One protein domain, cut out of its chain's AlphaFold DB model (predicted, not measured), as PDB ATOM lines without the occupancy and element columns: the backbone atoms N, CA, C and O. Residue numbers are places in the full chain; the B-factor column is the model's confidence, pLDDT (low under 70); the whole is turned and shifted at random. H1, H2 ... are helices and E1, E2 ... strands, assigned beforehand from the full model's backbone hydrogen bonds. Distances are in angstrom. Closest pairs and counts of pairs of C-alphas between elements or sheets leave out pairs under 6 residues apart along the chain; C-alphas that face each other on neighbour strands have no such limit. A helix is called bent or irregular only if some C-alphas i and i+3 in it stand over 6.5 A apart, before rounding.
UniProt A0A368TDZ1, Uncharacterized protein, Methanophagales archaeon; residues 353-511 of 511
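AT A GLANCE: This is residues 353 to 511 of the 511 residues of an uncharacterized protein of Methanophagales archaeon (UniProt A0A368TDZ1). A twisted sheet of four strands has three helices packed over one face, and from this body the hairpin of E3 and E4 runs on as a long, bent, two-stranded arm, with residues 443 to 470 sticking out. The arm makes the length, and the sheet's other face is bare. The printed part has 159 residues, with three named helices and four named strands in the order E1 E2 H1 H2 E3 E4 H3; the sheet runs E2 E1 E3 E4, all antiparallel, and the class is mixed, helices and strands. The whole is loose, with a radius of gyration of the C-alphas of 21.1 A and spans of 73 by 42 by 23 A.

HOW THE PARTS SIT: Start at E1, residues 358 to 367, an inner strand that forms a hairpin with edge strand E2, residues 374 to 380; look for N 364 and O 378, 2.9 A apart. H1, residues 383 to 396, is on the sheet, with the C-alphas of Val 385 and Tyr 361 closest to E1 at 6.1 A. H2, residues 401 to 422, touches H1 in a helical hairpin, at a shallow tilt of 24 degrees, opposite ways; the closest C-alphas are those of Ile 384 and Leu 411, 6.5 A apart. Next comes E3, residues 430 to 455, antiparallel to E1, with N 433 and O 365 2.9 A apart. E2, H1, H2 and E3 make a split strand-helix-strand unit, two strands of one sheet joined through helices, with E1 between the two in the sheet, and its crossover is right-handed. E3 bends by 85 degrees at residue 441. It forms a hairpin with edge strand E4, residues 458 to 485, which bends by 100 degrees at residue 465; find N 451 and O 462, 2.9 A apart. H3, residues 492 to 510, lies over E4 at a height over the sheet of 9.2 A and runs along the strands, at 2 degrees on the local plane. H2 and H3 on one face of the sheet make two layers, helices over strands, and H1 is on the same face as H3. H3 touches H2 at a steep tilt of 57 degrees, the C-alphas of Thr 409 and Thr 501 being closest at 5.2 A. Residues 508 to 509 of H3 touch H1, with the C-alphas of Val 392 and Ile 508 closest at 5.7 A. Every O i to N i+4 pair is within hydrogen-bond range in H1 and H2, and 13 of 15 are in H3.

IN THESE COORDINATES: Find C-alpha 358 at (2.785, 23.312, -16.094); from there E1 runs 26.6 A to residue 367. E2 spans 17.0 A, H1 20.1 A and H2 30.6 A. E3 runs 58.5 A to C-alpha 455 at (-15.168, 62.992, 1.890), and E4 returns over 58.2 A. H3 is irregular, with C-alphas 495 and 498 7.0 A apart; it spans 26.9 A and ends at C-alpha 510, (-6.543, 21.667, -8.093).

THE WHOLE: The two C-alphas farthest apart, those of Gly 456 and Ser 490, are 74.0 A apart. The printed part has no cut and no long link. Its mean pLDDT is 95.5, and no printed residue is under 70.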
ATOM      1  N   GLU A 353      -8.799  35.070 -15.303       82.44
ATOM      2  CA  GLU A 353      -8.760  33.789 -16.002       82.44
ATOM      3  C   GLU A 353      -7.566  32.994 -15.473       82.44
ATOM      4  O   GLU A 353      -6.430  33.443 -15.680       82.44
ATOM      5  N   PRO A 354      -7.791  31.853 -14.797       78.38
ATOM      6  CA  PRO A 354      -6.701  31.013 -14.337       78.38
ATOM      7  C   PRO A 354      -5.925  30.498 -15.545       78.38
ATOM      8  O   PRO A 354      -6.493  29.969 -16.505       78.38
ATOM      9  N   ALA A 355      -4.611  30.694 -15.524       85.25
ATOM     10  CA  ALA A 355      -3.758  30.201 -16.586       85.25
ATOM     11  C   ALA A 355      -3.532  28.696 -16.413       85.25
ATOM     12  O   ALA A 355      -3.339  28.218 -15.298       85.25
ATOM     13  N   ILE A 356      -3.497  27.949 -17.519       88.38
ATOM     14  CA  ILE A 356      -3.067  26.547 -17.478       88.38
ATOM     15  C   ILE A 356      -1.584  26.539 -17.101       88.38
ATOM     16  O   ILE A 356      -0.740  27.016 -17.865       88.38
ATOM     17  N   ARG A 357      -1.282  26.021 -15.913       93.06
ATOM     18  CA  ARG A 357       0.080  25.915 -15.387       93.06
ATOM     19  C   ARG A 357       0.681  24.566 -15.774       93.06
ATOM     20  O   ARG A 357      -0.012  23.553 -15.823       93.06
ATOM     21  N   LYS A 358       1.989  24.544 -16.023       95.88
ATOM     22  CA  LYS A 358       2.785  23.312 -16.094       95.88
ATOM     23  C   LYS A 358       3.569  23.159 -14.797       95.88
ATOM     24  O   LYS A 358       4.022  24.140 -14.219       95.88
ATOM     25  N   ILE A 359       3.780  21.929 -14.373       97.75
ATOM     26  CA  ILE A 359       4.688  21.610 -13.277       97.75
ATOM     27  C   ILE A 359       6.099  21.651 -13.861       97.75
ATOM     28  O   ILE A 359       6.405  20.884 -14.775       97.75
ATOM     29  N   ALA A 360       6.937  22.568 -13.394       97.38
ATOM     30  CA  ALA A 360       8.323  22.675 -13.842       97.38
ATOM     31  C   ALA A 360       9.204  21.624 -13.166       97.38
ATOM     32  O   ALA A 360      10.026  20.979 -13.818       97.38
ATOM     33  N   TYR A 361       8.997  21.429 -11.865       98.06
ATOM     34  CA  TYR A 361       9.683  20.437 -11.047       98.06
ATOM     35  C   TYR A 361       8.928  20.202  -9.730       98.06
ATOM     36  O   TYR A 361       8.009  20.947  -9.390       98.06
ATOM     37  N   LEU A 362       9.304  19.155  -8.991       98.44
ATOM     38  CA  LEU A 362       8.805  18.893  -7.636       98.44
ATOM     39  C   LEU A 362       9.947  19.035  -6.623       98.44
ATOM     40  O   LEU A 362      11.040  18.538  -6.879       98.44
ATOM     41  N   TYR A 363       9.698  19.641  -5.468       98.19
ATOM     42  CA  TYR A 363      10.583  19.562  -4.307       98.19
ATOM     43  C   TYR A 363      10.155  18.418  -3.394       98.19
ATOM     44  O   TYR A 363       8.971  18.244  -3.102       98.19
ATOM     45  N   LEU A 364      11.142  17.643  -2.952       98.25
ATOM     46  CA  LEU A 364      11.016  16.643  -1.903       98.25
ATOM     47  C   LEU A 364      11.829  17.108  -0.701       98.25
ATOM     48  O   LEU A 364      13.062  17.064  -0.745       98.25
ATOM     49  N   SER A 365      11.144  17.510   0.362       97.31
ATOM     50  CA  SER A 365      11.775  18.050   1.568       97.31
ATOM     51  C   SER A 365      11.530  17.096   2.736       97.31
ATOM     52  O   SER A 365      10.388  16.761   3.049       97.31
ATOM     53  N   ALA A 366      12.614  16.603   3.337       97.50
ATOM     54  CA  ALA A 366      12.590  15.671   4.459       97.50
ATOM     55  C   ALA A 366      12.728  16.422   5.784       97.50
ATOM     56  O   ALA A 366      13.650  17.225   5.944       97.50
ATOM     57  N   TYR A 367      11.855  16.108   6.737       95.94
ATOM     58  CA  TYR A 367      11.768  16.758   8.039       95.94
ATOM     59  C   TYR A 367      11.948  15.753   9.176       95.94
ATOM     60  O   TYR A 367      11.527  14.592   9.085       95.94
ATOM     61  N   ASP A 368      12.559  16.213  10.266       94.56
ATOM     62  CA  ASP A 368      12.519  15.503  11.541       94.56
ATOM     63  C   ASP A 368      11.094  15.589  12.117       94.56
ATOM     64  O   ASP A 368      10.642  16.697  12.406       94.56
ATOM     65  N   PRO A 369      10.375  14.471  12.324       87.06
ATOM     66  CA  PRO A 369       9.019  14.517  12.870       87.06
ATOM     67  C   PRO A 369       8.961  15.056  14.311       87.06
ATOM     68  O   PRO A 369       7.898  15.479  14.755       87.06
ATOM     69  N   VAL A 370      10.075  15.038  15.051       87.31
ATOM     70  CA  VAL A 370      10.143  15.525  16.437       87.31
ATOM     71  C   VAL A 370      10.398  17.028  16.486       87.31
ATOM     72  O   VAL A 370       9.764  17.737  17.262       87.31
ATOM     73  N   HIS A 371      11.333  17.517  15.671       88.19
ATOM     74  CA  HIS A 371      11.793  18.908  15.730       88.19
ATOM     75  C   HIS A 371      11.196  19.797  14.631       88.19
ATOM     76  O   HIS A 371      11.299  21.016  14.715       88.19
ATOM     77  N   GLY A 372      10.611  19.206  13.585       88.12
ATOM     78  CA  GLY A 372      10.137  19.917  12.396       88.12
ATOM     79  C   GLY A 372      11.247  20.547  11.553       88.12
ATOM     80  O   GLY A 372      10.961  21.307  10.631       88.12
ATOM     81  N   GLU A 373      12.514  20.262  11.859       91.69
ATOM     82  CA  GLU A 373      13.653  20.813  11.134       91.69
ATOM     83  C   GLU A 373      13.786  20.136   9.767       91.69
ATOM     84  O   GLU A 373      13.723  18.907   9.657       91.69
ATOM     85  N   GLN A 374      13.975  20.944   8.723       95.00
ATOM     86  CA  GLN A 374      14.261  20.452   7.381       95.00
ATOM     87  C   GLN A 374      15.695  19.928   7.324       95.00
ATOM     88  O   GLN A 374      16.653  20.664   7.534       95.00
ATOM     89  N   ILE A 375      15.839  18.650   6.998       94.81
ATOM     90  CA  ILE A 375      17.131  17.958   6.998       94.81
ATOM     91  C   ILE A 375      17.725  17.939   5.596       94.81
ATOM     92  O   ILE A 375      18.933  18.081   5.409       94.81
ATOM     93  N   LYS A 376      16.873  17.716   4.592       95.31
ATOM     94  CA  LYS A 376      17.310  17.488   3.217       95.31
ATOM     95  C   LYS A 376      16.242  17.926   2.231       95.31
ATOM     96  O   LYS A 376      15.054  17.772   2.496       95.31
ATOM     97  N   GLU A 377      16.680  18.412   1.079       96.81
ATOM     98  CA  GLU A 377      15.818  18.779  -0.038       96.81
ATOM     99  C   GLU A 377      16.398  18.246  -1.341       96.81
ATOM    100  O   GLU A 377      17.611  18.307  -1.561       96.81
ATOM    101  N   VAL A 378      15.539  17.703  -2.198       97.94
ATOM    102  CA  VAL A 378      15.901  17.298  -3.558       97.94
ATOM    103  C   VAL A 378      14.845  17.778  -4.537       97.94
ATOM    104  O   VAL A 378      13.647  17.605  -4.326       97.94
ATOM    105  N   GLN A 379      15.319  18.336  -5.645       98.00
ATOM    106  CA  GLN A 379      14.502  18.702  -6.789       98.00
ATOM    107  C   GLN A 379      14.342  17.495  -7.726       98.00
ATOM    108  O   GLN A 379      15.324  16.887  -8.154       98.00
ATOM    109  N   VAL A 380      13.102  17.152  -8.063       98.19
ATOM    110  CA  VAL A 380      12.745  16.100  -9.016       98.19
ATOM    111  C   VAL A 380      12.326  16.745 -10.331       98.19
ATOM    112  O   VAL A 380      11.356  17.501 -10.391       98.19
ATOM    113  N   THR A 381      13.055  16.411 -11.394       98.06
ATOM    114  CA  THR A 381      12.845  16.900 -12.765       98.06
ATOM    115  C   THR A 381      12.736  15.726 -13.750       98.06
ATOM    116  O   THR A 381      12.977  14.573 -13.393       98.06
ATOM    117  N   GLY A 382      12.437  16.003 -15.024       97.06
ATOM    118  CA  GLY A 382      12.500  15.008 -16.102       97.06
ATOM    119  C   GLY A 382      11.260  14.116 -16.198       97.06
ATOM    120  O   GLY A 382      10.139  14.603 -16.085       97.06
ATOM    121  N   GLU A 383      11.450  12.809 -16.410       98.00
ATOM    122  CA  GLU A 383      10.379  11.887 -16.835       98.00
ATOM    123  C   GLU A 383       9.163  11.850 -15.896       98.00
ATOM    124  O   GLU A 383       8.030  11.783 -16.374       98.00
ATOM    125  N   ILE A 384       9.377  11.922 -14.575       98.25
ATOM    126  CA  ILE A 384       8.285  11.933 -13.586       98.25
ATOM    127  C   ILE A 384       7.419  13.188 -13.765       98.25
ATOM    128  O   ILE A 384       6.194  13.096 -13.792       98.25
ATOM    129  N   VAL A 385       8.053  14.351 -13.932       98.31
ATOM    130  CA  VAL A 385       7.375  15.644 -14.097       98.31
ATOM    131  C   VAL A 385       6.670  15.721 -15.450       98.31
ATOM    132  O   VAL A 385       5.508  16.119 -15.522       98.31
ATOM    133  N   ASP A 386       7.324  15.269 -16.520       98.12
ATOM    134  CA  ASP A 386       6.729  15.207 -17.859       98.12
ATOM    135  C   ASP A 386       5.493  14.306 -17.888       98.12
ATOM    136  O   ASP A 386       4.484  14.627 -18.522       98.12
ATOM    137  N   ALA A 387       5.553  13.163 -17.207       98.19
ATOM    138  CA  ALA A 387       4.425  12.255 -17.111       98.19
ATOM    139  C   ALA A 387       3.301  12.831 -16.238       98.19
ATOM    140  O   ALA A 387       2.139  12.724 -16.627       98.19
ATOM    141  N   LEU A 388       3.619  13.518 -15.137       98.12
ATOM    142  CA  LEU A 388       2.621  14.198 -14.311       98.12
ATOM    143  C   LEU A 388       1.894  15.304 -15.094       98.12
ATOM    144  O   LEU A 388       0.665  15.338 -15.104       98.12
ATOM    145  N   ASN A 389       2.622  16.119 -15.864       98.00
ATOM    146  CA  ASN A 389       2.031  17.108 -16.773       98.00
ATOM    147  C   ASN A 389       1.119  16.472 -17.837       98.00
ATOM    148  O   ASN A 389       0.082  17.038 -18.188       98.00
ATOM    149  N   LYS A 390       1.456  15.277 -18.351       97.81
ATOM    150  CA  LYS A 390       0.570  14.541 -19.275       97.81
ATOM    151  C   LYS A 390      -0.734  14.122 -18.601       97.81
ATOM    152  O   LYS A 390      -1.777  14.203 -19.253       97.81
ATOM    153  N   VAL A 391      -0.685  13.702 -17.335       97.94
ATOM    154  CA  VAL A 391      -1.882  13.356 -16.555       97.94
ATOM    155  C   VAL A 391      -2.738  14.597 -16.293       97.94
ATOM    156  O   VAL A 391      -3.940  14.546 -16.538       97.94
ATOM    157  N   VAL A 392      -2.142  15.729 -15.898       96.88
ATOM    158  CA  VAL A 392      -2.858  17.014 -15.746       96.88
ATOM    159  C   VAL A 392      -3.558  17.397 -17.054       96.88
ATOM    160  O   VAL A 392      -4.763  17.640 -17.091       96.88
ATOM    161  N   ALA A 393      -2.848  17.330 -18.183       96.19
ATOM    162  CA  ALA A 393      -3.441  17.608 -19.488       96.19
ATOM    163  C   ALA A 393      -4.572  16.625 -19.855       96.19
ATOM    164  O   ALA A 393      -5.544  17.017 -20.499       96.19
ATOM    165  N   ALA A 394      -4.455  15.347 -19.483       97.00
ATOM    166  CA  ALA A 394      -5.501  14.339 -19.671       97.00
ATOM    167  C   ALA A 394      -6.735  14.614 -18.804       97.00
ATOM    168  O   ALA A 394      -7.863  14.477 -19.283       97.00
ATOM    169  N   ARG A 395      -6.535  15.083 -17.568       96.44
ATOM    170  CA  ARG A 395      -7.614  15.512 -16.676       96.44
ATOM    171  C   ARG A 395      -8.397  16.688 -17.257       96.44
ATOM    172  O   ARG A 395      -9.622  16.605 -17.302       96.44
ATOM    173  N   HIS A 396      -7.727  17.715 -17.783       93.88
ATOM    174  CA  HIS A 396      -8.402  18.841 -18.448       93.88
ATOM    175  C   HIS A 396      -9.199  18.430 -19.695       93.88
ATOM    176  O   HIS A 396     -10.158  19.096 -20.066       93.88
ATOM    177  N   ARG A 397      -8.831  17.318 -20.345       96.38
ATOM    178  CA  ARG A 397      -9.608  16.730 -21.450       96.38
ATOM    179  C   ARG A 397     -10.744  15.816 -20.978       96.38
ATOM    180  O   ARG A 397     -11.343  15.136 -21.806       96.38
ATOM    181  N   HIS A 398     -11.025  15.781 -19.674       95.06
ATOM    182  CA  HIS A 398     -12.026  14.919 -19.051       95.06
ATOM    183  C   HIS A 398     -11.836  13.426 -19.382       95.06
ATOM    184  O   HIS A 398     -12.806  12.700 -19.601       95.06
ATOM    185  N   GLU A 399     -10.586  12.947 -19.430       95.44
ATOM    186  CA  GLU A 399     -10.323  11.509 -19.552       95.44
ATOM    187  C   GLU A 399     -10.892  10.727 -18.347       95.44
ATOM    188  O   GLU A 399     -11.103  11.268 -17.260       95.44
ATOM    189  N   ASN A 400     -11.159   9.433 -18.557       96.50
ATOM    190  CA  ASN A 400     -11.750   8.545 -17.555       96.50
ATOM    191  C   ASN A 400     -10.920   8.519 -16.250       96.50
ATOM    192  O   ASN A 400      -9.702   8.338 -16.285       96.50
ATOM    193  N   ALA A 401     -11.600   8.668 -15.108       95.12
ATOM    194  CA  ALA A 401     -10.976   8.779 -13.790       95.12
ATOM    195  C   ALA A 401     -10.175   7.535 -13.365       95.12
ATOM    196  O   ALA A 401      -9.108   7.687 -12.778       95.12
ATOM    197  N   GLU A 402     -10.625   6.322 -13.704       96.75
ATOM    198  CA  GLU A 402      -9.918   5.073 -13.375       96.75
ATOM    199  C   GLU A 402      -8.573   5.009 -14.106       96.75
ATOM    200  O   GLU A 402      -7.533   4.751 -13.505       96.75
ATOM    201  N   LYS A 403      -8.571   5.366 -15.395       97.38
ATOM    202  CA  LYS A 403      -7.350   5.432 -16.209       97.38
ATOM    203  C   LYS A 403      -6.368   6.483 -15.680       97.38
ATOM    204  O   LYS A 403      -5.161   6.245 -15.684       97.38
ATOM    205  N   LEU A 404      -6.866   7.642 -15.236       97.50
ATOM    206  CA  LEU A 404      -6.027   8.663 -14.597       97.50
ATOM    207  C   LEU A 404      -5.423   8.126 -13.296       97.50
ATOM    208  O   LEU A 404      -4.217   8.239 -13.098       97.50
ATOM    209  N   GLN A 405      -6.224   7.478 -12.448       97.38
ATOM    210  CA  GLN A 405      -5.760   6.908 -11.185       97.38
ATOM    211  C   GLN A 405      -4.689   5.824 -11.387       97.38
ATOM    212  O   GLN A 405      -3.699   5.802 -10.652       97.38
ATOM    213  N   GLU A 406      -4.832   4.958 -12.393       97.94
ATOM    214  CA  GLU A 406      -3.804   3.976 -12.764       97.94
ATOM    215  C   GLU A 406      -2.484   4.657 -13.154       97.94
ATOM    216  O   GLU A 406      -1.419   4.287 -12.655       97.94
ATOM    217  N   GLN A 407      -2.543   5.700 -13.993       98.06
ATOM    218  CA  GLN A 407      -1.358   6.467 -14.396       98.06
ATOM    219  C   GLN A 407      -0.697   7.168 -13.205       98.06
ATOM    220  O   GLN A 407       0.523   7.093 -13.047       98.06
ATOM    221  N   VAL A 408      -1.488   7.802 -12.335       98.19
ATOM    222  CA  VAL A 408      -0.978   8.454 -11.121       98.19
ATOM    223  C   VAL A 408      -0.375   7.443 -10.157       98.19
ATOM    224  O   VAL A 408       0.636   7.740  -9.534       98.19
ATOM    225  N   THR A 409      -0.916   6.227 -10.075       98.19
ATOM    226  CA  THR A 409      -0.355   5.169  -9.224       98.19
ATOM    227  C   THR A 409       1.051   4.763  -9.665       98.19
ATOM    228  O   THR A 409       1.935   4.587  -8.825       98.19
ATOM    229  N   LEU A 410       1.304   4.681 -10.975       98.25
ATOM    230  CA  LEU A 410       2.650   4.425 -11.500       98.25
ATOM    231  C   LEU A 410       3.618   5.572 -11.171       98.25
ATOM    232  O   LEU A 410       4.770   5.325 -10.811       98.25
ATOM    233  N   LEU A 411       3.147   6.822 -11.246       98.19
ATOM    234  CA  LEU A 411       3.941   7.999 -10.882       98.19
ATOM    235  C   LEU A 411       4.229   8.066  -9.386       98.19
ATOM    236  O   LEU A 411       5.362   8.347  -9.006       98.19
ATOM    237  N   ALA A 412       3.241   7.753  -8.548       98.19
ATOM    238  CA  ALA A 412       3.403   7.658  -7.104       98.19
ATOM    239  C   ALA A 412       4.479   6.627  -6.752       98.19
ATOM    240  O   ALA A 412       5.373   6.919  -5.964       98.19
ATOM    241  N   HIS A 413       4.462   5.456  -7.395       97.69
ATOM    242  CA  HIS A 413       5.498   4.448  -7.201       97.69
ATOM    243  C   HIS A 413       6.892   4.967  -7.596       97.69
ATOM    244  O   HIS A 413       7.837   4.842  -6.818       97.69
ATOM    245  N   ALA A 414       7.029   5.595  -8.769       98.00
ATOM    246  CA  ALA A 414       8.305   6.146  -9.236       98.00
ATOM    247  C   ALA A 414       8.837   7.267  -8.326       98.00
ATOM    248  O   ALA A 414      10.027   7.299  -8.006       98.00
ATOM    249  N   LEU A 415       7.960   8.164  -7.870       98.00
ATOM    250  CA  LEU A 415       8.310   9.244  -6.951       98.00
ATOM    251  C   LEU A 415       8.702   8.699  -5.572       98.00
ATOM    252  O   LEU A 415       9.669   9.163  -4.975       98.00
ATOM    253  N   LEU A 416       8.027   7.652  -5.097       97.62
ATOM    254  CA  LEU A 416       8.370   6.993  -3.842       97.62
ATOM    255  C   LEU A 416       9.751   6.324  -3.892       97.62
ATOM    256  O   LEU A 416      10.469   6.348  -2.897       97.62
ATOM    257  N   GLN A 417      10.186   5.815  -5.049       97.06
ATOM    258  CA  GLN A 417      11.567   5.344  -5.220       97.06
ATOM    259  C   GLN A 417      12.593   6.485  -5.109       97.06
ATOM    260  O   GLN A 417      13.664   6.279  -4.535       97.06
ATOM    261  N   GLN A 418      12.269   7.695  -5.586       97.75
ATOM    262  CA  GLN A 418      13.116   8.880  -5.372       97.75
ATOM    263  C   GLN A 418      13.189   9.248  -3.886       97.75
ATOM    264  O   GLN A 418      14.272   9.521  -3.377       97.75
ATOM    265  N   ILE A 419      12.062   9.174  -3.171       97.31
ATOM    266  CA  ILE A 419      11.991   9.412  -1.723       97.31
ATOM    267  C   ILE A 419      12.817   8.377  -0.940       97.31
ATOM    268  O   ILE A 419      13.592   8.737  -0.060       97.31
ATOM    269  N   ILE A 420      12.717   7.088  -1.274       96.56
ATOM    270  CA  ILE A 420      13.542   6.043  -0.644       96.56
ATOM    271  C   ILE A 420      15.031   6.299  -0.927       96.56
ATOM    272  O   ILE A 420      15.871   6.145  -0.043       96.56
ATOM    273  N   GLY A 421      15.372   6.725  -2.147       96.44
ATOM    274  CA  GLY A 421      16.732   7.136  -2.499       96.44
ATOM    275  C   GLY A 421      17.224   8.329  -1.676       96.44
ATOM    276  O   GLY A 421      18.359   8.308  -1.196       96.44
ATOM    277  N   LEU A 422      16.365   9.330  -1.467       96.50
ATOM    278  CA  LEU A 422      16.634  10.509  -0.641       96.50
ATOM    279  C   LEU A 422      16.985  10.124   0.802       96.50
ATOM    280  O   LEU A 422      17.926  10.693   1.360       96.50
ATOM    281  N   LEU A 423      16.256   9.151   1.357       96.81
ATOM    282  CA  LEU A 423      16.341   8.688   2.746       96.81
ATOM    283  C   LEU A 423      17.327   7.532   2.976       96.81
ATOM    284  O   LEU A 423      17.411   7.026   4.088       96.81
ATOM    285  N   ARG A 424      18.077   7.092   1.958       96.12
ATOM    286  CA  ARG A 424      18.937   5.897   2.052       96.12
ATOM    287  C   ARG A 424      19.946   5.939   3.206       96.12
ATOM    288  O   ARG A 424      20.257   4.891   3.766       96.12
ATOM    289  N   ASP A 425      20.458   7.124   3.522       94.94
ATOM    290  CA  ASP A 425      21.483   7.324   4.554       94.94
ATOM    291  C   ASP A 425      20.883   7.706   5.922       94.94
ATOM    292  O   ASP A 425      21.613   7.900   6.894       94.94
ATOM    293  N   GLU A 426      19.556   7.805   6.009       95.31
ATOM    294  CA  GLU A 426      18.841   8.151   7.233       95.31
ATOM    295  C   GLU A 426      18.518   6.890   8.041       95.31
ATOM    296  O   GLU A 426      18.084   5.875   7.502       95.31
ATOM    297  N   LEU A 427      18.721   6.951   9.359       93.00
ATOM    298  CA  LEU A 427      18.437   5.833  10.274       93.00
ATOM    299  C   LEU A 427      17.095   5.975  11.002       93.00
ATOM    300  O   LEU A 427      16.649   5.029  11.645       93.00
ATOM    301  N   ALA A 428      16.492   7.163  10.956       95.06
ATOM    302  CA  ALA A 428      15.264   7.487  11.669       95.06
ATOM    303  C   ALA A 428      14.113   7.742  10.683       95.06
ATOM    304  O   ALA A 428      14.367   8.230   9.576       95.06
ATOM    305  N   PRO A 429      12.856   7.476  11.082       95.94
ATOM    306  CA  PRO A 429      11.691   7.834  10.285       95.94
ATOM    307  C   PRO A 429      11.637   9.338  10.010       95.94
ATOM    308  O   PRO A 429      11.880  10.141  10.913       95.94
ATOM    309  N   ARG A 430      11.293   9.713   8.776       96.94
ATOM    310  CA  ARG A 430      11.188  11.114   8.339       96.94
ATOM    311  C   ARG A 430       9.803  11.436   7.798       96.94
ATOM    312  O   ARG A 430       9.153  10.579   7.195       96.94
ATOM    313  N   ASP A 431       9.389  12.683   7.968       96.88
ATOM    314  CA  ASP A 431       8.235  13.235   7.262       96.88
ATOM    315  C   ASP A 431       8.712  13.829   5.934       96.88
ATOM    316  O   ASP A 431       9.730  14.516   5.890       96.88
ATOM    317  N   ILE A 432       8.007  13.552   4.840       98.00
ATOM    318  CA  ILE A 432       8.358  14.039   3.503       98.00
ATOM    319  C   ILE A 432       7.259  14.954   2.994       98.00
ATOM    320  O   ILE A 432       6.146  14.491   2.740       98.00
ATOM    321  N   SER A 433       7.579  16.231   2.807       97.38
ATOM    322  CA  SER A 433       6.720  17.171   2.092       97.38
ATOM    323  C   SER A 433       7.036  17.137   0.600       97.38
ATOM    324  O   SER A 433       8.202  17.105   0.200       97.38
ATOM    325  N   VAL A 434       5.986  17.119  -0.215       98.31
ATOM    326  CA  VAL A 434       6.062  17.189  -1.672       98.31
ATOM    327  C   VAL A 434       5.417  18.497  -2.115       98.31
ATOM    328  O   VAL A 434       4.243  18.737  -1.824       98.31
ATOM    329  N   THR A 435       6.161  19.311  -2.857       98.12
ATOM    330  CA  THR A 435       5.706  20.616  -3.358       98.12
ATOM    331  C   THR A 435       5.941  20.694  -4.859       98.12
ATOM    332  O   THR A 435       7.021  20.349  -5.328       98.12
ATOM    333  N   GLY A 436       4.940  21.111  -5.631       97.75
ATOM    334  CA  GLY A 436       5.075  21.323  -7.068       97.75
ATOM    335  C   GLY A 436       5.355  22.783  -7.384       97.75
ATOM    336  O   GLY A 436       4.544  23.640  -7.048       97.75
ATOM    337  N   HIS A 437       6.466  23.051  -8.066       97.62
ATOM    338  CA  HIS A 437       6.724  24.369  -8.631       97.62
ATOM    339  C   HIS A 437       6.017  24.489  -9.975       97.62
ATOM    340  O   HIS A 437       6.235  23.682 -10.888       97.62
ATOM    341  N   LEU A 438       5.143  25.480 -10.083       96.25
ATOM    342  CA  LEU A 438       4.291  25.701 -11.235       96.25
ATOM    343  C   LEU A 438       4.819  26.875 -12.055       96.25
ATOM    344  O   LEU A 438       5.107  27.930 -11.506       96.25
ATOM    345  N   GLU A 439       4.893  26.699 -13.371       94.88
ATOM    346  CA  GLU A 439       5.347  27.707 -14.331       94.88
ATOM    347  C   GLU A 439       4.431  27.760 -15.562       94.88
ATOM    348  O   GLU A 439       3.581  26.898 -15.798       94.88
ATOM    349  N   GLY A 440       4.677  28.730 -16.444       79.44
ATOM    350  CA  GLY A 440       4.195  28.713 -17.828       79.44
ATOM    351  C   GLY A 440       2.767  29.217 -18.022       79.44
ATOM    352  O   GLY A 440       2.358  29.435 -19.164       79.44
ATOM    353  N   GLY A 441       2.046  29.481 -16.932       78.88
ATOM    354  CA  GLY A 441       0.795  30.214 -16.965       78.88
ATOM    355  C   GLY A 441       1.045  31.711 -17.156       78.88
ATOM    356  O   GLY A 441       1.824  32.328 -16.434       78.88
ATOM    357  N   LYS A 442       0.389  32.321 -18.144       87.94
ATOM    358  CA  LYS A 442       0.254  33.779 -18.234       87.94
ATOM    359  C   LYS A 442      -1.127  34.146 -17.723       87.94
ATOM    360  O   LYS A 442      -2.099  34.004 -18.459       87.94
ATOM    361  N   VAL A 443      -1.214  34.599 -16.479       90.38
ATOM    362  CA  VAL A 443      -2.489  35.012 -15.891       90.38
ATOM    363  C   VAL A 443      -2.775  36.458 -16.276       90.38
ATOM    364  O   VAL A 443      -1.914  37.338 -16.167       90.38
ATOM    365  N   THR A 444      -3.984  36.718 -16.768       93.25
ATOM    366  CA  THR A 444      -4.442  38.090 -16.987       93.25
ATOM    367  C   THR A 444      -5.104  38.579 -15.711       93.25
ATOM    368  O   THR A 444      -6.222  38.185 -15.379       93.25
ATOM    369  N   CYS A 445      -4.420  39.470 -15.002       94.44
ATOM    370  CA  CYS A 445      -4.951  40.102 -13.807       94.44
ATOM    371  C   CYS A 445      -5.515  41.482 -14.141       94.44
ATOM    372  O   CYS A 445      -4.949  42.246 -14.932       94.44
ATOM    373  N   GLN A 446      -6.622  41.823 -13.499       97.12
ATOM    374  CA  GLN A 446      -7.110  43.185 -13.406       97.12
ATOM    375  C   GLN A 446      -6.581  43.829 -12.132       97.12
ATOM    376  O   GLN A 446      -6.687  43.272 -11.046       97.12
ATOM    377  N   PHE A 447      -6.033  45.024 -12.277       97.50
ATOM    378  CA  PHE A 447      -5.534  45.828 -11.179       97.50
ATOM    379  C   PHE A 447      -6.431  47.045 -11.018       97.50
ATOM    380  O   PHE A 447      -6.751  47.715 -12.006       97.50
ATOM    381  N   ILE A 448      -6.835  47.316  -9.781       97.94
ATOM    382  CA  ILE A 448      -7.642  48.479  -9.413       97.94
ATOM    383  C   ILE A 448      -6.877  49.258  -8.349       97.94
ATOM    384  O   ILE A 448      -6.622  48.751  -7.257       97.94
ATOM    385  N   LEU A 449      -6.488  50.487  -8.677       98.12
ATOM    386  CA  LEU A 449      -5.805  51.388  -7.762       98.12
ATOM    387  C   LEU A 449      -6.827  52.280  -7.066       98.12
ATOM    388  O   LEU A 449      -7.472  53.116  -7.702       98.12
ATOM    389  N   TYR A 450      -6.902  52.144  -5.752       98.19
ATOM    390  CA  TYR A 450      -7.666  53.006  -4.869       98.19
ATOM    391  C   TYR A 450      -6.755  54.062  -4.243       98.19
ATOM    392  O   TYR A 450      -5.607  53.788  -3.886       98.19
ATOM    393  N   HIS A 451      -7.281  55.270  -4.071       98.00
ATOM    394  CA  HIS A 451      -6.650  56.347  -3.316       98.00
ATOM    395  C   HIS A 451      -7.603  56.818  -2.226       98.00
ATOM    396  O   HIS A 451      -8.772  57.106  -2.483       98.00
ATOM    397  N   CYS A 452      -7.096  56.902  -1.003       98.00
ATOM    398  CA  CYS A 452      -7.874  57.350   0.136       98.00
ATOM    399  C   CYS A 452      -8.047  58.875   0.101       98.00
ATOM    400  O   CYS A 452      -7.099  59.627   0.368       98.00
ATOM    401  N   LYS A 453      -9.263  59.346  -0.202       97.81
ATOM    402  CA  LYS A 453      -9.619  60.772  -0.192       97.81
ATOM    403  C   LYS A 453     -10.541  61.105   0.974       97.81
ATOM    404  O   LYS A 453     -11.299  60.278   1.473       97.81
ATOM    405  N   ARG A 454     -10.490  62.364   1.406       97.06
ATOM    406  CA  ARG A 454     -11.376  62.887   2.446       97.06
ATOM    407  C   ARG A 454     -12.710  63.292   1.824       97.06
ATOM    408  O   ARG A 454     -12.744  64.217   1.017       97.06
ATOM    409  N   SER A 455     -13.791  62.639   2.237       95.81
ATOM    410  CA  SER A 455     -15.168  62.992   1.890       95.81
ATOM    411  C   SER A 455     -15.897  63.430   3.161       95.81
ATOM    412  O   SER A 455     -16.298  62.625   4.002       95.81
ATOM    413  N   GLY A 456     -15.977  64.748   3.364       94.94
ATOM    414  CA  GLY A 456     -16.490  65.334   4.603       94.94
ATOM    415  C   GLY A 456     -15.607  65.022   5.819       94.94
ATOM    416  O   GLY A 456     -14.443  65.438   5.896       94.94
ATOM    417  N   THR A 457     -16.178  64.330   6.804       95.88
ATOM    418  CA  THR A 457     -15.486  63.912   8.036       95.88
ATOM    419  C   THR A 457     -14.857  62.526   7.941       95.88
ATOM    420  O   THR A 457     -14.091  62.169   8.831       95.88
ATOM    421  N   MET A 458     -15.147  61.764   6.883       96.00
ATOM    422  CA  MET A 458     -14.666  60.395   6.710       96.00
ATOM    423  C   MET A 458     -13.642  60.310   5.577       96.00
ATOM    424  O   MET A 458     -13.649  61.101   4.630       96.00
ATOM    425  N   ASN A 459     -12.744  59.341   5.696       97.62
ATOM    426  CA  ASN A 459     -11.828  58.966   4.633       97.62
ATOM    427  C   ASN A 459     -12.451  57.798   3.865       97.62
ATOM    428  O   ASN A 459     -12.854  56.819   4.487       97.62
ATOM    429  N   ILE A 460     -12.538  57.917   2.543       97.50
ATOM    430  CA  ILE A 460     -13.114  56.894   1.668       97.50
ATOM    431  C   ILE A 460     -12.106  56.500   0.592       97.50
ATOM    432  O   ILE A 460     -11.348  57.338   0.090       97.50
ATOM    433  N   TRP A 461     -12.104  55.222   0.232       97.81
ATOM    434  CA  TRP A 461     -11.379  54.741  -0.934       97.81
ATOM    435  C   TRP A 461     -12.100  55.171  -2.207       97.81
ATOM    436  O   TRP A 461     -13.289  54.915  -2.375       97.81
ATOM    437  N   GLU A 462     -11.370  55.807  -3.114       97.69
ATOM    438  CA  GLU A 462     -11.860  56.163  -4.443       97.69
ATOM    439  C   GLU A 462     -11.021  55.440  -5.495       97.69
ATOM    440  O   GLU A 462      -9.790  55.479  -5.438       97.69
ATOM    441  N   GLU A 463     -11.673  54.777  -6.451       97.81
ATOM    442  CA  GLU A 463     -10.999  54.170  -7.602       97.81
ATOM    443  C   GLU A 463     -10.389  55.271  -8.484       97.81
ATOM    444  O   GLU A 463     -11.087  56.157  -8.971       97.81
ATOM    445  N   VAL A 464      -9.071  55.225  -8.688       97.50
ATOM    446  CA  VAL A 464      -8.328  56.218  -9.485       97.50
ATOM    447  C   VAL A 464      -7.916  55.663 -10.838       97.50
ATOM    448  O   VAL A 464      -7.849  56.405 -11.819       97.50
ATOM    449  N   ALA A 465      -7.599  54.372 -10.901       97.06
ATOM    450  CA  ALA A 465      -7.173  53.727 -12.130       97.06
ATOM    451  C   ALA A 465      -7.524  52.243 -12.126       97.06
ATOM    452  O   ALA A 465      -7.477  51.577 -11.093       97.06
ATOM    453  N   LYS A 466      -7.794  51.726 -13.322       97.62
ATOM    454  CA  LYS A 466      -8.081  50.318 -13.570       97.62
ATOM    455  C   LYS A 466      -7.389  49.889 -14.853       97.62
ATOM    456  O   LYS A 466      -7.561  50.522 -15.893       97.62
ATOM    457  N   TRP A 467      -6.576  48.840 -14.790       97.25
ATOM    458  CA  TRP A 467      -5.877  48.302 -15.959       97.25
ATOM    459  C   TRP A 467      -5.800  46.780 -15.893       97.25
ATOM    460  O   TRP A 467      -5.976  46.180 -14.837       97.25
ATOM    461  N   LYS A 468      -5.546  46.144 -17.035       96.50
ATOM    462  CA  LYS A 468      -5.236  44.715 -17.106       96.50
ATOM    463  C   LYS A 468      -3.756  44.549 -17.412       96.50
ATOM    464  O   LYS A 468      -3.201  45.328 -18.187       96.50
ATOM    465  N   ALA A 469      -3.123  43.558 -16.804       94.94
ATOM    466  CA  ALA A 469      -1.779  43.151 -17.171       94.94
ATOM    467  C   ALA A 469      -1.663  41.633 -17.113       94.94
ATOM    468  O   ALA A 469      -2.248  40.982 -16.249       94.94
ATOM    469  N   THR A 470      -0.907  41.095 -18.060       93.19
ATOM    470  CA  THR A 470      -0.552  39.685 -18.088       93.19
ATOM    471  C   THR A 470       0.753  39.516 -17.330       93.19
ATOM    472  O   THR A 470       1.762  40.110 -17.717       93.19
ATOM    473  N   ILE A 471       0.725  38.742 -16.251       91.44
ATOM    474  CA  ILE A 471       1.899  38.443 -15.426       91.44
ATOM    475  C   ILE A 471       2.245  36.956 -15.553       91.44
ATOM    476  O   ILE A 471       1.375  36.141 -15.874       91.44
ATOM    477  N   ALA A 472       3.522  36.621 -15.367       90.88
ATOM    478  CA  ALA A 472       3.924  35.229 -15.202       90.88
ATOM    479  C   ALA A 472       3.324  34.714 -13.889       90.88
ATOM    480  O   ALA A 472       3.399  35.394 -12.866       90.88
ATOM    481  N   ASP A 473       2.670  33.563 -13.960       89.12
ATOM    482  CA  ASP A 473       2.041  32.902 -12.827       89.12
ATOM    483  C   ASP A 473       2.933  31.747 -12.379       89.12
ATOM    484  O   ASP A 473       2.802  30.613 -12.849       89.12
ATOM    485  N   GLU A 474       3.903  32.096 -11.539       92.81
ATOM    486  CA  GLU A 474       4.864  31.175 -10.946       92.81
ATOM    487  C   GLU A 474       4.587  31.071  -9.451       92.81
ATOM    488  O   GLU A 474       4.514  32.089  -8.755       92.81
ATOM    489  N   ARG A 475       4.392  29.847  -8.958       92.19
ATOM    490  CA  ARG A 475       4.136  29.599  -7.536       92.19
ATOM    491  C   ARG A 475       4.474  28.173  -7.138       92.19
ATOM    492  O   ARG A 475       4.395  27.254  -7.950       92.19
ATOM    493  N   ASP A 476       4.763  28.007  -5.858       95.25
ATOM    494  CA  ASP A 476       4.893  26.705  -5.222       95.25
ATOM    495  C   ASP A 476       3.544  26.281  -4.646       95.25
ATOM    496  O   ASP A 476       2.907  27.026  -3.900       95.25
ATOM    497  N   GLU A 477       3.093  25.084  -5.004       95.75
ATOM    498  CA  GLU A 477       1.816  24.533  -4.560       95.75
ATOM    499  C   GLU A 477       2.063  23.210  -3.813       95.75
ATOM    500  O   GLU A 477       2.693  22.295  -4.361       95.75
ATOM    501  N   PRO A 478       1.593  23.070  -2.559       96.25
ATOM    502  CA  PRO A 478       1.811  21.856  -1.788       96.25
ATOM    503  C   PRO A 478       1.005  20.692  -2.378       96.25
ATOM    504  O   PRO A 478      -0.220  20.755  -2.500       96.25
ATOM    505  N   VAL A 479       1.694  19.593  -2.686       97.62
ATOM    506  CA  VAL A 479       1.064  18.320  -3.070       97.62
ATOM    507  C   VAL A 479       0.581  17.593  -1.813       97.62
ATOM    508  O   VAL A 479      -0.527  17.062  -1.783       97.62
ATOM    509  N   GLY A 480       1.396  17.585  -0.755       95.44
ATOM    510  CA  GLY A 480       1.048  17.026   0.552       95.44
ATOM    511  C   GLY A 480       2.251  16.474   1.314       95.44
ATOM    512  O   GLY A 480       3.389  16.585   0.861       95.44
ATOM    513  N   THR A 481       1.989  15.857   2.467       96.12
ATOM    514  CA  THR A 481       3.033  15.307   3.345       96.12
ATOM    515  C   THR A 481       2.792  13.828   3.625       96.12
ATOM    516  O   THR A 481       1.704  13.433   4.050       96.12
ATOM    517  N   LEU A 482       3.820  13.009   3.418       96.81
ATOM    518  CA  LEU A 482       3.869  11.617   3.851       96.81
ATOM    519  C   LEU A 482       4.559  11.548   5.213       96.81
ATOM    520  O   LEU A 482       5.674  12.041   5.361       96.81
ATOM    521  N   ARG A 483       3.904  10.942   6.203       95.44
ATOM    522  CA  ARG A 483       4.405  10.918   7.583       95.44
ATOM    523  C   ARG A 483       5.139   9.623   7.910       95.44
ATOM    524  O   ARG A 483       4.712   8.546   7.490       95.44
ATOM    525  N   SER A 484       6.186   9.740   8.724       93.81
ATOM    526  CA  SER A 484       6.901   8.623   9.356       93.81
ATOM    527  C   SER A 484       7.362   7.548   8.364       93.81
ATOM    528  O   SER A 484       7.095   6.351   8.528       93.81
ATOM    529  N   ILE A 485       8.051   7.976   7.307       96.38
ATOM    530  CA  ILE A 485       8.691   7.075   6.352       96.38
ATOM    531  C   ILE A 485       9.988   6.552   6.973       96.38
ATOM    532  O   ILE A 485      10.955   7.298   7.105       96.38
ATOM    533  N   ASP A 486      10.000   5.273   7.354       95.94
ATOM    534  CA  ASP A 486      11.173   4.577   7.897       95.94
ATOM    535  C   ASP A 486      11.955   3.845   6.792       95.94
ATOM    536  O   ASP A 486      11.548   2.751   6.405       95.94
ATOM    537  N   PRO A 487      13.091   4.367   6.302       89.50
ATOM    538  CA  PRO A 487      13.814   3.781   5.169       89.50
ATOM    539  C   PRO A 487      14.241   2.313   5.363       89.50
ATOM    540  O   PRO A 487      14.534   1.641   4.372       89.50
ATOM    541  N   ALA A 488      14.262   1.791   6.597       92.44
ATOM    542  CA  ALA A 488      14.553   0.385   6.876       92.44
ATOM    543  C   ALA A 488      13.369  -0.567   6.595       92.44
ATOM    544  O   ALA A 488      13.554  -1.786   6.520       92.44
ATOM    545  N   GLU A 489      12.151  -0.050   6.434       95.06
ATOM    546  CA  GLU A 489      10.952  -0.850   6.205       95.06
ATOM    547  C   GLU A 489      10.885  -1.359   4.753       95.06
ATOM    548  O   GLU A 489      10.643  -0.617   3.799       95.06
ATOM    549  N   SER A 490      11.015  -2.678   4.581       90.62
ATOM    550  CA  SER A 490      11.056  -3.335   3.263       90.62
ATOM    551  C   SER A 490       9.773  -3.191   2.433       90.62
ATOM    552  O   SER A 490       9.802  -3.422   1.227       90.62
ATOM    553  N   MET A 491       8.654  -2.824   3.064       94.88
ATOM    554  CA  MET A 491       7.325  -2.720   2.448       94.88
ATOM    555  C   MET A 491       6.834  -1.271   2.314       94.88
ATOM    556  O   MET A 491       5.657  -1.053   2.020       94.88
ATOM    557  N   ILE A 492       7.712  -0.268   2.484       94.50
ATOM    558  CA  ILE A 492       7.335   1.150   2.328       94.50
ATOM    559  C   ILE A 492       6.623   1.404   1.017       94.50
ATOM    560  O   ILE A 492       5.628   2.127   0.994       94.50
ATOM    561  N   SER A 493       7.135   0.817  -0.071       93.81
ATOM    562  CA  SER A 493       6.615   1.119  -1.393       93.81
ATOM    563  C   SER A 493       5.143   0.737  -1.499       93.81
ATOM    564  O   SER A 493       4.336   1.542  -1.946       93.81
ATOM    565  N   GLU A 494       4.779  -0.455  -1.040       95.31
ATOM    566  CA  GLU A 494       3.401  -0.946  -1.082       95.31
ATOM    567  C   GLU A 494       2.497  -0.180  -0.111       95.31
ATOM    568  O   GLU A 494       1.375   0.178  -0.466       95.31
ATOM    569  N   ARG A 495       3.008   0.141   1.085       96.31
ATOM    570  CA  ARG A 495       2.257   0.853   2.126       96.31
ATOM    571  C   ARG A 495       1.945   2.302   1.747       96.31
ATOM    572  O   ARG A 495       0.830   2.763   1.971       96.31
ATOM    573  N   GLN A 496       2.919   3.025   1.193       97.06
ATOM    574  CA  GLN A 496       2.819   4.473   0.968       97.06
ATOM    575  C   GLN A 496       2.328   4.844  -0.436       97.06
ATOM    576  O   GLN A 496       1.860   5.967  -0.629       97.06
ATOM    577  N   THR A 497       2.363   3.922  -1.410       97.81
ATOM    578  CA  THR A 497       1.864   4.204  -2.771       97.81
ATOM    579  C   THR A 497       0.411   4.704  -2.763       97.81
ATOM    580  O   THR A 497       0.181   5.767  -3.328       97.81
ATOM    581  N   PRO A 498      -0.568   4.063  -2.085       97.56
ATOM    582  CA  PRO A 498      -1.950   4.556  -2.080       97.56
ATOM    583  C   PRO A 498      -2.100   5.969  -1.496       97.56
ATOM    584  O   PRO A 498      -2.887   6.771  -2.001       97.56
ATOM    585  N   ALA A 499      -1.332   6.291  -0.448       95.50
ATOM    586  CA  ALA A 499      -1.351   7.611   0.174       95.50
ATOM    587  C   ALA A 499      -0.809   8.683  -0.781       95.50
ATOM    588  O   ALA A 499      -1.467   9.702  -0.983       95.50
ATOM    589  N   LEU A 500       0.337   8.426  -1.417       97.88
ATOM    590  CA  LEU A 500       0.939   9.349  -2.377       97.88
ATOM    591  C   LEU A 500       0.104   9.480  -3.660       97.88
ATOM    592  O   LEU A 500      -0.052  10.588  -4.161       97.88
ATOM    593  N   THR A 501      -0.502   8.390  -4.148       98.31
ATOM    594  CA  THR A 501      -1.460   8.427  -5.266       98.31
ATOM    595  C   THR A 501      -2.603   9.387  -4.963       98.31
ATOM    596  O   THR A 501      -2.936  10.227  -5.794       98.31
ATOM    597  N   ARG A 502      -3.197   9.294  -3.768       97.62
ATOM    598  CA  ARG A 502      -4.294  10.177  -3.355       97.62
ATOM    599  C   ARG A 502      -3.859  11.643  -3.301       97.62
ATOM    600  O   ARG A 502      -4.585  12.488  -3.811       97.62
ATOM    601  N   LEU A 503      -2.685  11.938  -2.733       97.31
ATOM    602  CA  LEU A 503      -2.143  13.305  -2.684       97.31
ATOM    603  C   LEU A 503      -1.909  13.873  -4.092       97.31
ATOM    604  O   LEU A 503      -2.321  14.989  -4.388       97.31
ATOM    605  N   LEU A 504      -1.316  13.079  -4.990       98.19
ATOM    606  CA  LEU A 504      -1.101  13.483  -6.380       98.19
ATOM    607  C   LEU A 504      -2.421  13.698  -7.131       98.19
ATOM    608  O   LEU A 504      -2.524  14.660  -7.883       98.19
ATOM    609  N   MET A 505      -3.436  12.855  -6.916       98.06
ATOM    610  CA  MET A 505      -4.767  13.053  -7.507       98.06
ATOM    611  C   MET A 505      -5.409  14.359  -7.030       98.06
ATOM    612  O   MET A 505      -5.880  15.129  -7.859       98.06
ATOM    613  N   GLN A 506      -5.369  14.646  -5.725       96.31
ATOM    614  CA  GLN A 506      -5.883  15.905  -5.168       96.31
ATOM    615  C   GLN A 506      -5.149  17.123  -5.737       96.31
ATOM    616  O   GLN A 506      -5.762  18.145  -6.028       96.31
ATOM    617  N   PHE A 507      -3.834  17.012  -5.915       96.81
ATOM    618  CA  PHE A 507      -3.034  18.048  -6.551       96.81
ATOM    619  C   PHE A 507      -3.419  18.251  -8.024       96.81
ATOM    620  O   PHE A 507      -3.625  19.384  -8.444       96.81
ATOM    621  N   ILE A 508      -3.602  17.169  -8.788       96.62
ATOM    622  CA  ILE A 508      -4.065  17.221 -10.185       96.62
ATOM    623  C   ILE A 508      -5.478  17.811 -10.301       96.62
ATOM    624  O   ILE A 508      -5.781  18.438 -11.303       96.62
ATOM    625  N   GLU A 509      -6.354  17.614  -9.315       94.50
ATOM    626  CA  GLU A 509      -7.703  18.198  -9.316       94.50
ATOM    627  C   GLU A 509      -7.720  19.708  -9.059       94.50
ATOM    628  O   GLU A 509      -8.649  20.383  -9.499       94.50
ATOM    629  N   LYS A 510      -6.716  20.228  -8.342       92.06
ATOM    630  CA  LYS A 510      -6.543  21.667  -8.093       92.06
ATOM    631  C   LYS A 510      -5.904  22.410  -9.269       92.06
ATOM    632  O   LYS A 510      -6.034  23.631  -9.343       92.06
ATOM    633  N   MET A 511      -5.172  21.681 -10.110       91.69
ATOM    634  CA  MET A 511      -4.522  22.167 -11.330       91.69
ATOM    635  C   MET A 511      -5.533  22.267 -12.466       91.69
ATOM    636  O   MET A 511      -5.533  23.325 -13.133       91.69
TER     637      MET A 511